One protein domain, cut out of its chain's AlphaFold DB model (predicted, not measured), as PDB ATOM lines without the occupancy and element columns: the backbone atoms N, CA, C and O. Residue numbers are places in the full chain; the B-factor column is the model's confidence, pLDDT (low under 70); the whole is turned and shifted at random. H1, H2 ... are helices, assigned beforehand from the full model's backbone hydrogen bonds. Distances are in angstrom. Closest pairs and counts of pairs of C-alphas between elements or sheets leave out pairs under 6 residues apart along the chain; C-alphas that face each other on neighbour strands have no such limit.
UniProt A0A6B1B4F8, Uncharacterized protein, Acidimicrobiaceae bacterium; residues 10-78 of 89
ATOM      1  N   ASP A  10      29.035 -20.652   1.418       58.75
ATOM      2  CA  ASP A  10      30.086 -21.674   1.292       58.75
ATOM      3  C   ASP A  10      29.566 -23.059   0.860       58.75
ATOM      4  O   ASP A  10      30.163 -23.637  -0.050       58.75
ATOM      5  N   PRO A  11      28.447 -23.596   1.395       60.72
ATOM      6  CA  PRO A  11      27.891 -24.865   0.915       60.72
ATOM      7  C   PRO A  11      27.244 -24.787  -0.478       60.72
ATOM      8  O   PRO A  11      27.061 -25.821  -1.108       60.72
ATOM      9  N   ILE A  12      26.897 -23.594  -0.973       62.12
ATOM     10  CA  ILE A  12      26.369 -23.401  -2.338       62.12
ATOM     11  C   ILE A  12      27.521 -23.394  -3.350       62.12
ATOM     12  O   ILE A  12      27.378 -23.893  -4.464       62.12
ATOM     13  N   TRP A  13      28.672 -22.840  -2.959       58.25
ATOM     14  CA  TRP A  13      29.829 -22.684  -3.842       58.25
ATOM     15  C   TRP A  13      30.822 -23.852  -3.771       58.25
ATOM     16  O   TRP A  13      31.570 -24.070  -4.723       58.25
ATOM     17  N   LYS A  14      30.821 -24.636  -2.684       55.16
ATOM     18  CA  LYS A  14      31.620 -25.862  -2.539       55.16
ATOM     19  C   LYS A  14      30.787 -27.110  -2.839       55.16
ATOM     20  O   LYS A  14      30.445 -27.854  -1.924       55.16
ATOM     21  N   THR A  15      30.544 -27.387  -4.117       50.53
ATOM     22  CA  THR A  15      30.109 -28.728  -4.536       50.53
ATOM     23  C   THR A  15      31.030 -29.269  -5.622       50.53
ATOM     24  O   THR A  15      31.287 -28.638  -6.651       50.53
ATOM     25  N   ASP A  16      31.570 -30.441  -5.317       49.94
ATOM     26  CA  ASP A  16      32.689 -31.114  -5.954       49.94
ATOM     27  C   ASP A  16      32.190 -32.266  -6.863       49.94
ATOM     28  O   ASP A  16      31.310 -33.044  -6.497       49.94
ATOM     29  N   GLU A  17      32.723 -32.286  -8.085       52.59
ATOM     30  CA  GLU A  17      33.045 -33.420  -8.977       52.59
ATOM     31  C   GLU A  17      32.014 -34.452  -9.482       52.59
ATOM     32  O   GLU A  17      32.364 -35.231 -10.369       52.59
ATOM     33  N   VAL A  18      30.735 -34.433  -9.097       51.09
ATOM     34  CA  VAL A  18      29.730 -35.325  -9.726       51.09
ATOM     35  C   VAL A  18      28.555 -34.520 -10.260       51.09
ATOM     36  O   VAL A  18      27.586 -34.264  -9.554       51.09
ATOM     37  N   LEU A  19      28.628 -34.113 -11.532       51.69
ATOM     38  CA  LEU A  19      27.543 -33.419 -12.236       51.69
ATOM     39  C   LEU A  19      26.386 -34.374 -12.559       51.69
ATOM     40  O   LEU A  19      26.109 -34.686 -13.715       51.69
ATOM     41  N   GLY A  20      25.711 -34.850 -11.515       47.44
ATOM     42  CA  GLY A  20      24.339 -35.316 -11.606       47.44
ATOM     43  C   GLY A  20      23.431 -34.099 -11.691       47.44
ATOM     44  O   GLY A  20      23.581 -33.161 -10.913       47.44
ATOM     45  N   THR A  21      22.529 -34.097 -12.669       53.16
ATOM     46  CA  THR A  21      21.448 -33.122 -12.811       53.16
ATOM     47  C   THR A  21      20.857 -32.795 -11.442       53.16
ATOM     48  O   THR A  21      20.401 -33.699 -10.743       53.16
ATOM     49  N   ASP A  22      20.911 -31.520 -11.057       55.94
ATOM     50  CA  ASP A  22      20.383 -31.044  -9.783       55.94
ATOM     51  C   ASP A  22      18.903 -31.474  -9.645       55.94
ATOM     52  O   ASP A  22      18.125 -31.257 -10.582       55.94
ATOM     53  N   PRO A  23      18.497 -32.138  -8.547       54.88
ATOM     54  CA  PRO A  23      17.132 -32.634  -8.385       54.88
ATOM     55  C   PRO A  23      16.078 -31.516  -8.290       54.88
ATOM     56  O   PRO A  23      14.901 -31.798  -8.517       54.88
ATOM     57  N   ASP A  24      16.474 -30.262  -8.028       58.53
ATOM     58  CA  ASP A  24      15.612 -29.069  -8.090       58.53
ATOM     59  C   ASP A  24      15.552 -28.442  -9.493       58.53
ATOM     60  O   ASP A  24      14.939 -27.389  -9.719       58.53
ATOM     61  N   CYS A  25      16.141 -29.098 -10.491       62.75
ATOM     62  CA  CYS A  25      16.036 -28.658 -11.865       62.75
ATOM     63  C   CYS A  25      14.633 -28.946 -12.429       62.75
ATOM     64  O   CYS A  25      14.327 -30.043 -12.894       62.75
ATOM     65  N   SER A  26      13.757 -27.936 -12.362       59.22
ATOM     66  CA  SER A  26      12.406 -27.946 -12.947       59.22
ATOM     67  C   SER A  26      12.392 -28.536 -14.371       59.22
ATOM     68  O   SER A  26      13.268 -28.200 -15.167       59.22
ATOM     69  N   PRO A  27      11.349 -29.291 -14.779       62.66
ATOM     70  CA  PRO A  27      11.239 -29.853 -16.134       62.66
ATOM     71  C   PRO A  27      11.217 -28.795 -17.252       62.66
ATOM     72  O   PRO A  27      11.360 -29.129 -18.426       62.66
ATOM     73  N   THR A  28      11.028 -27.517 -16.910       71.38
ATOM     74  CA  THR A  28      11.057 -26.385 -17.851       71.38
ATOM     75  C   THR A  28      12.369 -25.598 -17.834       71.38
ATOM     76  O   THR A  28      12.520 -24.652 -18.612       71.38
ATOM     77  N   LYS A  29      13.323 -25.941 -16.958       58.47
ATOM     78  CA  LYS A  29      14.605 -25.245 -16.811       58.47
ATOM     79  C   LYS A  29      15.746 -26.211 -17.098       58.47
ATOM     80  O   LYS A  29      15.824 -27.290 -16.537       58.47
ATOM     81  N   VAL A  30      16.650 -25.807 -17.983       70.69
ATOM     82  CA  VAL A  30      17.879 -26.557 -18.247       70.69
ATOM     83  C   VAL A  30      18.948 -26.031 -17.294       70.69
ATOM     84  O   VAL A  30      19.467 -24.937 -17.507       70.69
ATOM     85  N   CYS A  31      19.272 -26.789 -16.246       67.94
ATOM     86  CA  CYS A  31      20.383 -26.456 -15.356       67.94
ATOM     87  C   CYS A  31      21.675 -26.837 -16.060       67.94
ATOM     88  O   CYS A  31      22.052 -28.006 -16.135       67.94
ATOM     89  N   ARG A  32      22.331 -25.835 -16.638       71.44
ATOM     90  CA  ARG A  32      23.702 -25.983 -17.111       71.44
ATOM     91  C   ARG A  32      24.616 -25.680 -15.943       71.44
ATOM     92  O   ARG A  32      24.445 -24.661 -15.280       71.44
ATOM     93  N   ASN A  33      25.568 -26.569 -15.695       70.38
ATOM     94  CA  ASN A  33      26.637 -26.260 -14.771       70.38
ATOM     95  C   ASN A  33      27.414 -25.047 -15.323       70.38
ATOM     96  O   ASN A  33      27.869 -25.079 -16.464       70.38
ATOM     97  N   ALA A  34      27.490 -23.972 -14.537       74.25
ATOM     98  CA  ALA A  34      28.147 -22.721 -14.912       74.25
ATOM     99  C   ALA A  34      29.566 -22.597 -14.329       74.25
ATOM    100  O   ALA A  34      30.140 -21.516 -14.359       74.25
ATOM    101  N   ARG A  35      30.136 -23.681 -13.780       76.44
ATOM    102  CA  ARG A  35      31.478 -23.687 -13.173       76.44
ATOM    103  C   ARG A  35      32.557 -23.241 -14.154       76.44
ATOM    104  O   ARG A  35      33.514 -22.605 -13.737       76.44
ATOM    105  N   ASP A  36      32.362 -23.531 -15.436       77.00
ATOM    106  CA  ASP A  36      33.299 -23.175 -16.502       77.00
ATOM    107  C   ASP A  36      32.945 -21.844 -17.192       77.00
ATOM    108  O   ASP A  36      33.509 -21.515 -18.234       77.00
ATOM    109  N   PHE A  37      31.984 -21.075 -16.667       82.12
ATOM    110  CA  PHE A  37      31.662 -19.763 -17.225       82.12
ATOM    111  C   PHE A  37      32.691 -18.754 -16.722       82.12
ATOM    112  O   PHE A  37      32.754 -18.453 -15.531       82.12
ATOM    113  N   THR A  38      33.482 -18.217 -17.644       83.31
ATOM    114  CA  THR A  38      34.497 -17.203 -17.358       83.31
ATOM    115  C   THR A  38      34.140 -15.879 -18.036       83.31
ATOM    116  O   THR A  38      33.231 -15.801 -18.865       83.31
ATOM    117  N   PHE A  39      34.852 -14.814 -17.666       84.31
ATOM    118  CA  PHE A  39      34.774 -13.509 -18.334       84.31
ATOM    119  C   PHE A  39      35.935 -13.306 -19.322       84.31
ATOM    120  O   PHE A  39      36.270 -12.172 -19.668       84.31
ATOM    121  N   ASP A  40      36.567 -14.400 -19.754       84.69
ATOM    122  CA  ASP A  40      37.710 -14.351 -20.659       84.69
ATOM    123  C   ASP A  40      37.302 -13.744 -22.006       84.69
ATOM    124  O   ASP A  40      36.211 -13.993 -22.525       84.69
ATOM    125  N   GLY A  41      38.184 -12.920 -22.573       85.25
ATOM    126  CA  GLY A  41      37.928 -12.210 -23.827       85.25
ATOM    127  C   GLY A  41      37.015 -10.987 -23.700       85.25
ATOM    128  O   GLY A  41      36.708 -10.367 -24.715       85.25
ATOM    129  N   ILE A  42      36.584 -10.624 -22.483       89.38
ATOM    130  CA  ILE A  42      35.885  -9.354 -22.239       89.38
ATOM    131  C   ILE A  42      36.872  -8.218 -21.982       89.38
ATOM    132  O   ILE A  42      36.749  -7.166 -22.603       89.38
ATOM    133  N   ALA A  43      37.824  -8.426 -21.074       91.19
ATOM    134  CA  ALA A  43      38.919  -7.496 -20.824       91.19
ATOM    135  C   ALA A  43      40.163  -7.930 -21.608       91.19
ATOM    136  O   ALA A  43      40.446  -9.127 -21.699       91.19
ATOM    137  N   GLU A  44      40.878  -6.965 -22.183       86.94
ATOM    138  CA  GLU A  44      42.155  -7.195 -22.866       86.94
ATOM    139  C   GLU A  44      43.322  -6.824 -21.936       86.94
ATOM    140  O   GLU A  44      43.256  -5.822 -21.225       86.94
ATOM    141  N   ASP A  45      44.393  -7.622 -21.956       84.06
ATOM    142  CA  ASP A  45      45.616  -7.413 -21.168       84.06
ATOM    143  C   ASP A  45      45.351  -7.160 -19.663       84.06
ATOM    144  O   ASP A  45      44.719  -7.976 -18.992       84.06
ATOM    145  N   ASP A  46      45.849  -6.034 -19.142       84.81
ATOM    146  CA  ASP A  46      45.705  -5.576 -17.756       84.81
ATOM    147  C   ASP A  46      44.472  -4.658 -17.562       84.81
ATOM    148  O   ASP A  46      44.379  -3.935 -16.563       84.81
ATOM    149  N   GLU A  47      43.533  -4.617 -18.522       90.25
ATOM    150  CA  GLU A  47      42.304  -3.825 -18.394       90.25
ATOM    151  C   GLU A  47      41.423  -4.375 -17.261       90.25
ATOM    152  O   GLU A  47      41.143  -5.569 -17.155       90.25
ATOM    153  N   ASP A  48      40.929  -3.476 -16.410       91.31
ATOM    154  CA  ASP A  48      39.961  -3.837 -15.383       91.31
ATOM    155  C   ASP A  48      38.637  -4.306 -16.015       91.31
ATOM    156  O   ASP A  48      38.041  -3.629 -16.861       91.31
ATOM    157  N   LEU A  49      38.129  -5.442 -15.532       90.56
ATOM    158  CA  LEU A  49      36.923  -6.080 -16.051       90.56
ATOM    159  C   LEU A  49      35.708  -5.141 -16.037       90.56
ATOM    160  O   LEU A  49      34.910  -5.152 -16.976       90.56
ATOM    161  N   ALA A  50      35.553  -4.308 -15.004       88.88
ATOM    162  CA  ALA A  50      34.419  -3.389 -14.929       88.88
ATOM    163  C   ALA A  50      34.508  -2.285 -15.994       88.88
ATOM    164  O   ALA A  50      33.481  -1.838 -16.514       88.88
ATOM    165  N   THR A  51      35.720  -1.856 -16.335       90.50
ATOM    166  CA  THR A  51      35.975  -0.879 -17.400       90.50
ATOM    167  C   THR A  51      35.670  -1.468 -18.776       90.50
ATOM    168  O   THR A  51      34.893  -0.874 -19.532       90.50
ATOM    169  N   ALA A  52      36.164  -2.675 -19.050       93.25
ATOM    170  CA  ALA A  52      35.899  -3.391 -20.295       93.25
ATOM    171  C   ALA A  52      34.393  -3.641 -20.516       93.25
ATOM    172  O   ALA A  52      33.838  -3.339 -21.576       93.25
ATOM    173  N   TRP A  53      33.687  -4.095 -19.475       91.12
ATOM    174  CA  TRP A  53      32.234  -4.283 -19.520       91.12
ATOM    175  C   TRP A  53      31.476  -2.983 -19.794       91.12
ATOM    176  O   TRP A  53      30.547  -2.971 -20.604       91.12
ATOM    177  N   LYS A  54      31.858  -1.869 -19.155       88.50
ATOM    178  CA  LYS A  54      31.235  -0.560 -19.422       88.50
ATOM    179  C   LYS A  54      31.415  -0.145 -20.876       88.50
ATOM    180  O   LYS A  54      30.458   0.333 -21.480       88.50
ATOM    181  N   ARG A  55      32.607  -0.350 -21.444       90.81
ATOM    182  CA  ARG A  55      32.886  -0.068 -22.858       90.81
ATOM    183  C   ARG A  55      31.940  -0.845 -23.773       90.81
ATOM    184  O   ARG A  55      31.298  -0.225 -24.617       90.81
ATOM    185  N   ILE A  56      31.781  -2.153 -23.555       92.00
ATOM    186  CA  ILE A  56      30.838  -2.991 -24.321       92.00
ATOM    187  C   ILE A  56      29.411  -2.452 -24.209       92.00
ATOM    188  O   ILE A  56      28.737  -2.269 -25.219       92.00
ATOM    189  N   LEU A  57      28.955  -2.131 -22.996       90.38
ATOM    190  CA  LEU A  57      27.603  -1.606 -22.783       90.38
ATOM    191  C   LEU A  57      27.368  -0.279 -23.509       90.38
ATOM    192  O   LEU A  57      26.278  -0.061 -24.036       90.38
ATOM    193  N   VAL A  58      28.371   0.598 -23.565       90.25
ATOM    194  CA  VAL A  58      28.296   1.840 -24.345       90.25
ATOM    195  C   VAL A  58      28.216   1.527 -25.839       90.25
ATOM    196  O   VAL A  58      27.341   2.064 -26.516       90.25
ATOM    197  N   THR A  59      29.066   0.630 -26.351       91.38
ATOM    198  CA  THR A  59      29.056   0.214 -27.765       91.38
ATOM    199  C   THR A  59      27.716  -0.387 -28.185       91.38
ATOM    200  O   THR A  59      27.230  -0.109 -29.278       91.38
ATOM    201  N   GLU A  60      27.089  -1.173 -27.315       93.00
ATOM    202  CA  GLU A  60      25.784  -1.787 -27.572       93.00
ATOM    203  C   GLU A  60      24.596  -0.841 -27.323       93.00
ATOM    204  O   GLU A  60      23.448  -1.239 -27.521       93.00
ATOM    205  N   GLY A  61      24.836   0.390 -26.858       90.31
ATOM    206  CA  GLY A  61      23.777   1.336 -26.495       90.31
ATOM    207  C   GLY A  61      22.959   0.914 -25.267       90.31
ATOM    208  O   GLY A  61      21.838   1.378 -25.081       90.31
ATOM    209  N   LYS A  62      23.504   0.015 -24.439       86.75
ATOM    210  CA  LYS A  62      22.891  -0.499 -23.202       86.75
ATOM    211  C   LYS A  62      23.374   0.226 -21.949       86.75
ATOM    212  O   LYS A  62      22.867  -0.024 -20.858       86.75
ATOM    213  N   ALA A  63      24.369   1.096 -22.083       86.12
ATOM    214  CA  ALA A  63      24.760   1.988 -21.009       86.12
ATOM    215  C   ALA A  63      23.639   3.002 -20.742       86.12
ATOM    216  O   ALA A  63      23.073   3.577 -21.672       86.12
ATOM    217  N   SER A  64      23.333   3.233 -19.464       81.50
ATOM    218  CA  SER A  64      22.466   4.347 -19.086       81.50
ATOM    219  C   SER A  64      23.134   5.659 -19.522       81.50
ATOM    220  O   SER A  64      24.297   5.871 -19.165       81.50
ATOM    221  N   PRO A  65      22.440   6.535 -20.271       74.62
ATOM    222  CA  PRO A  65      23.016   7.795 -20.746       74.62
ATOM    223  C   PRO A  65      23.385   8.736 -19.593       74.62
ATOM    224  O   PRO A  65      24.322   9.519 -19.715       74.62
ATOM    225  N   ASP A  66      22.694   8.605 -18.460       81.25
ATOM    226  CA  ASP A  66      22.848   9.472 -17.293       81.25
ATOM    227  C   ASP A  66      23.828   8.893 -16.256       81.25
ATOM    228  O   ASP A  66      24.027   9.466 -15.187       81.25
ATOM    229  N   GLY A  67      24.436   7.734 -16.547       73.19
ATOM    230  CA  GLY A  67      25.363   7.055 -15.635       73.19
ATOM    231  C   GLY A  67      24.700   6.434 -14.401       73.19
ATOM    232  O   GLY A  67      25.406   5.987 -13.497       73.19
ATOM    233  N   THR A  68      23.365   6.376 -14.364       80.38
ATOM    234  CA  THR A  68      22.589   5.843 -13.239       80.38
ATOM    235  C   THR A  68      22.914   4.372 -13.011       80.38
ATOM    236  O   THR A  68      22.696   3.526 -13.886       80.38
ATOM    237  N   SER A  69      23.420   4.044 -11.823       77.38
ATOM    238  CA  SER A  69      23.692   2.659 -11.452       77.38
ATOM    239  C   SER A  69      22.433   1.969 -10.922       77.38
ATOM    240  O   SER A  69      21.498   2.598 -10.426       77.38
ATOM    241  N   VAL A  70      22.424   0.634 -10.941       78.50
ATOM    242  CA  VAL A  70      21.350  -0.165 -10.322       78.50
ATOM    243  C   VAL A  70      21.199   0.158  -8.828       78.50
ATOM    244  O   VAL A  70      20.086   0.136  -8.304       78.50
ATOM    245  N   ARG A  71      22.294   0.516  -8.137       78.81
ATOM    246  CA  ARG A  71      22.249   0.951  -6.734       78.81
ATOM    247  C   ARG A  71      21.488   2.266  -6.578       78.81
ATOM    248  O   ARG A  71      20.742   2.395  -5.608       78.81
ATOM    249  N   ASP A  72      21.654   3.208  -7.498       80.69
ATOM    250  CA  ASP A  72      20.958   4.498  -7.446       80.69
ATOM    251  C   ASP A  72      19.459   4.298  -7.672       80.69
ATOM    252  O   ASP A  72      18.649   4.834  -6.922       80.69
ATOM    253  N   LEU A  73      19.087   3.424  -8.615       78.62
ATOM    254  CA  LEU A  73      17.693   3.024  -8.835       78.62
ATOM    255  C   LEU A  73      17.089   2.348  -7.599       78.62
ATOM    256  O   LEU A  73      15.976   2.671  -7.191       78.62
ATOM    257  N   TYR A  74      17.831   1.433  -6.975       81.00
ATOM    258  CA  TYR A  74      17.384   0.763  -5.759       81.00
ATOM    259  C   TYR A  74      17.212   1.751  -4.599       81.00
ATOM    260  O   TYR A  74      16.194   1.725  -3.909       81.00
ATOM    261  N   SER A  75      18.171   2.656  -4.414       83.81
ATOM    262  CA  SER A  75      18.142   3.659  -3.346       83.81
ATOM    263  C   SER A  75      17.017   4.672  -3.552       83.81
ATOM    264  O   SER A  75      16.319   4.988  -2.596       83.81
ATOM    265  N   ALA A  76      16.774   5.105  -4.791       75.56
ATOM    266  CA  ALA A  76      15.655   5.978  -5.142       75.56
ATOM    267  C   ALA A  76      14.289   5.285  -4.991       75.56
ATOM    268  O   ALA A  76      13.291   5.941  -4.705       75.56
ATOM    269  N   SER A  77      14.234   3.961  -5.169       75.69
ATOM    270  CA  SER A  77      13.004   3.176  -4.992       75.69
ATOM    271  C   SER A  77      12.642   2.918  -3.528       75.69
ATOM    272  O   SER A  77      11.510   2.526  -3.236       75.69
ATOM    273  N   ARG A  78      13.581   3.130  -2.593       72.62
ATOM    274  CA  ARG A  78      13.279   3.060  -1.165       72.62
ATOM    275  C   ARG A  78      12.779   4.429  -0.719       72.62
ATOM    276  O   ARG A  78      13.511   5.403  -0.892       72.62
TER     277      ARG A  78
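What this domain is: This is residues 10 to 78 of the 89 residues of an uncharacterized protein of Acidimicrobiaceae bacterium (UniProt A0A6B1B4F8). There is little regular structure: a long open loop, residues 14 to 48, begins after the short helix H1 at one end of the model and leads to H2 and H3 at the other. No helix packs on another; a turn at residues 24 to 29 and the stretch 64 to 78, with H3, stick out. The printed part has 69 residues, 23 of them in H1, H2 and H3, in that order, with no named strand: class all helix. It is extended, with a radius of gyration of the C-alphas of 17.8 A and spans of 45 by 39 by 26 A.

Where its parts are: H1 is residues 10 to 13, 5.2 A, from C-alpha 10 at (30.086, -21.674, 1.292). H2 is residues 49 to 59, 15.5 A. H3 is residues 70 to 77, 10.5 A, to C-alpha 77 at (13.004, 3.176, -4.992).

How they stand to each other: H1, H2 and H3 are apart from each other. In H2 and H3 every O i to N i+4 pair is within hydrogen-bond range; H1 is too short for one.

The domain as a whole: The C-alphas farthest apart, of Val 18 and Asp 66, are 45.9 A apart. The printed part has no cut. The link H1 to H2 is long, 35 residues. Residues 10 to 27, 29 and 31 have pLDDT under 70.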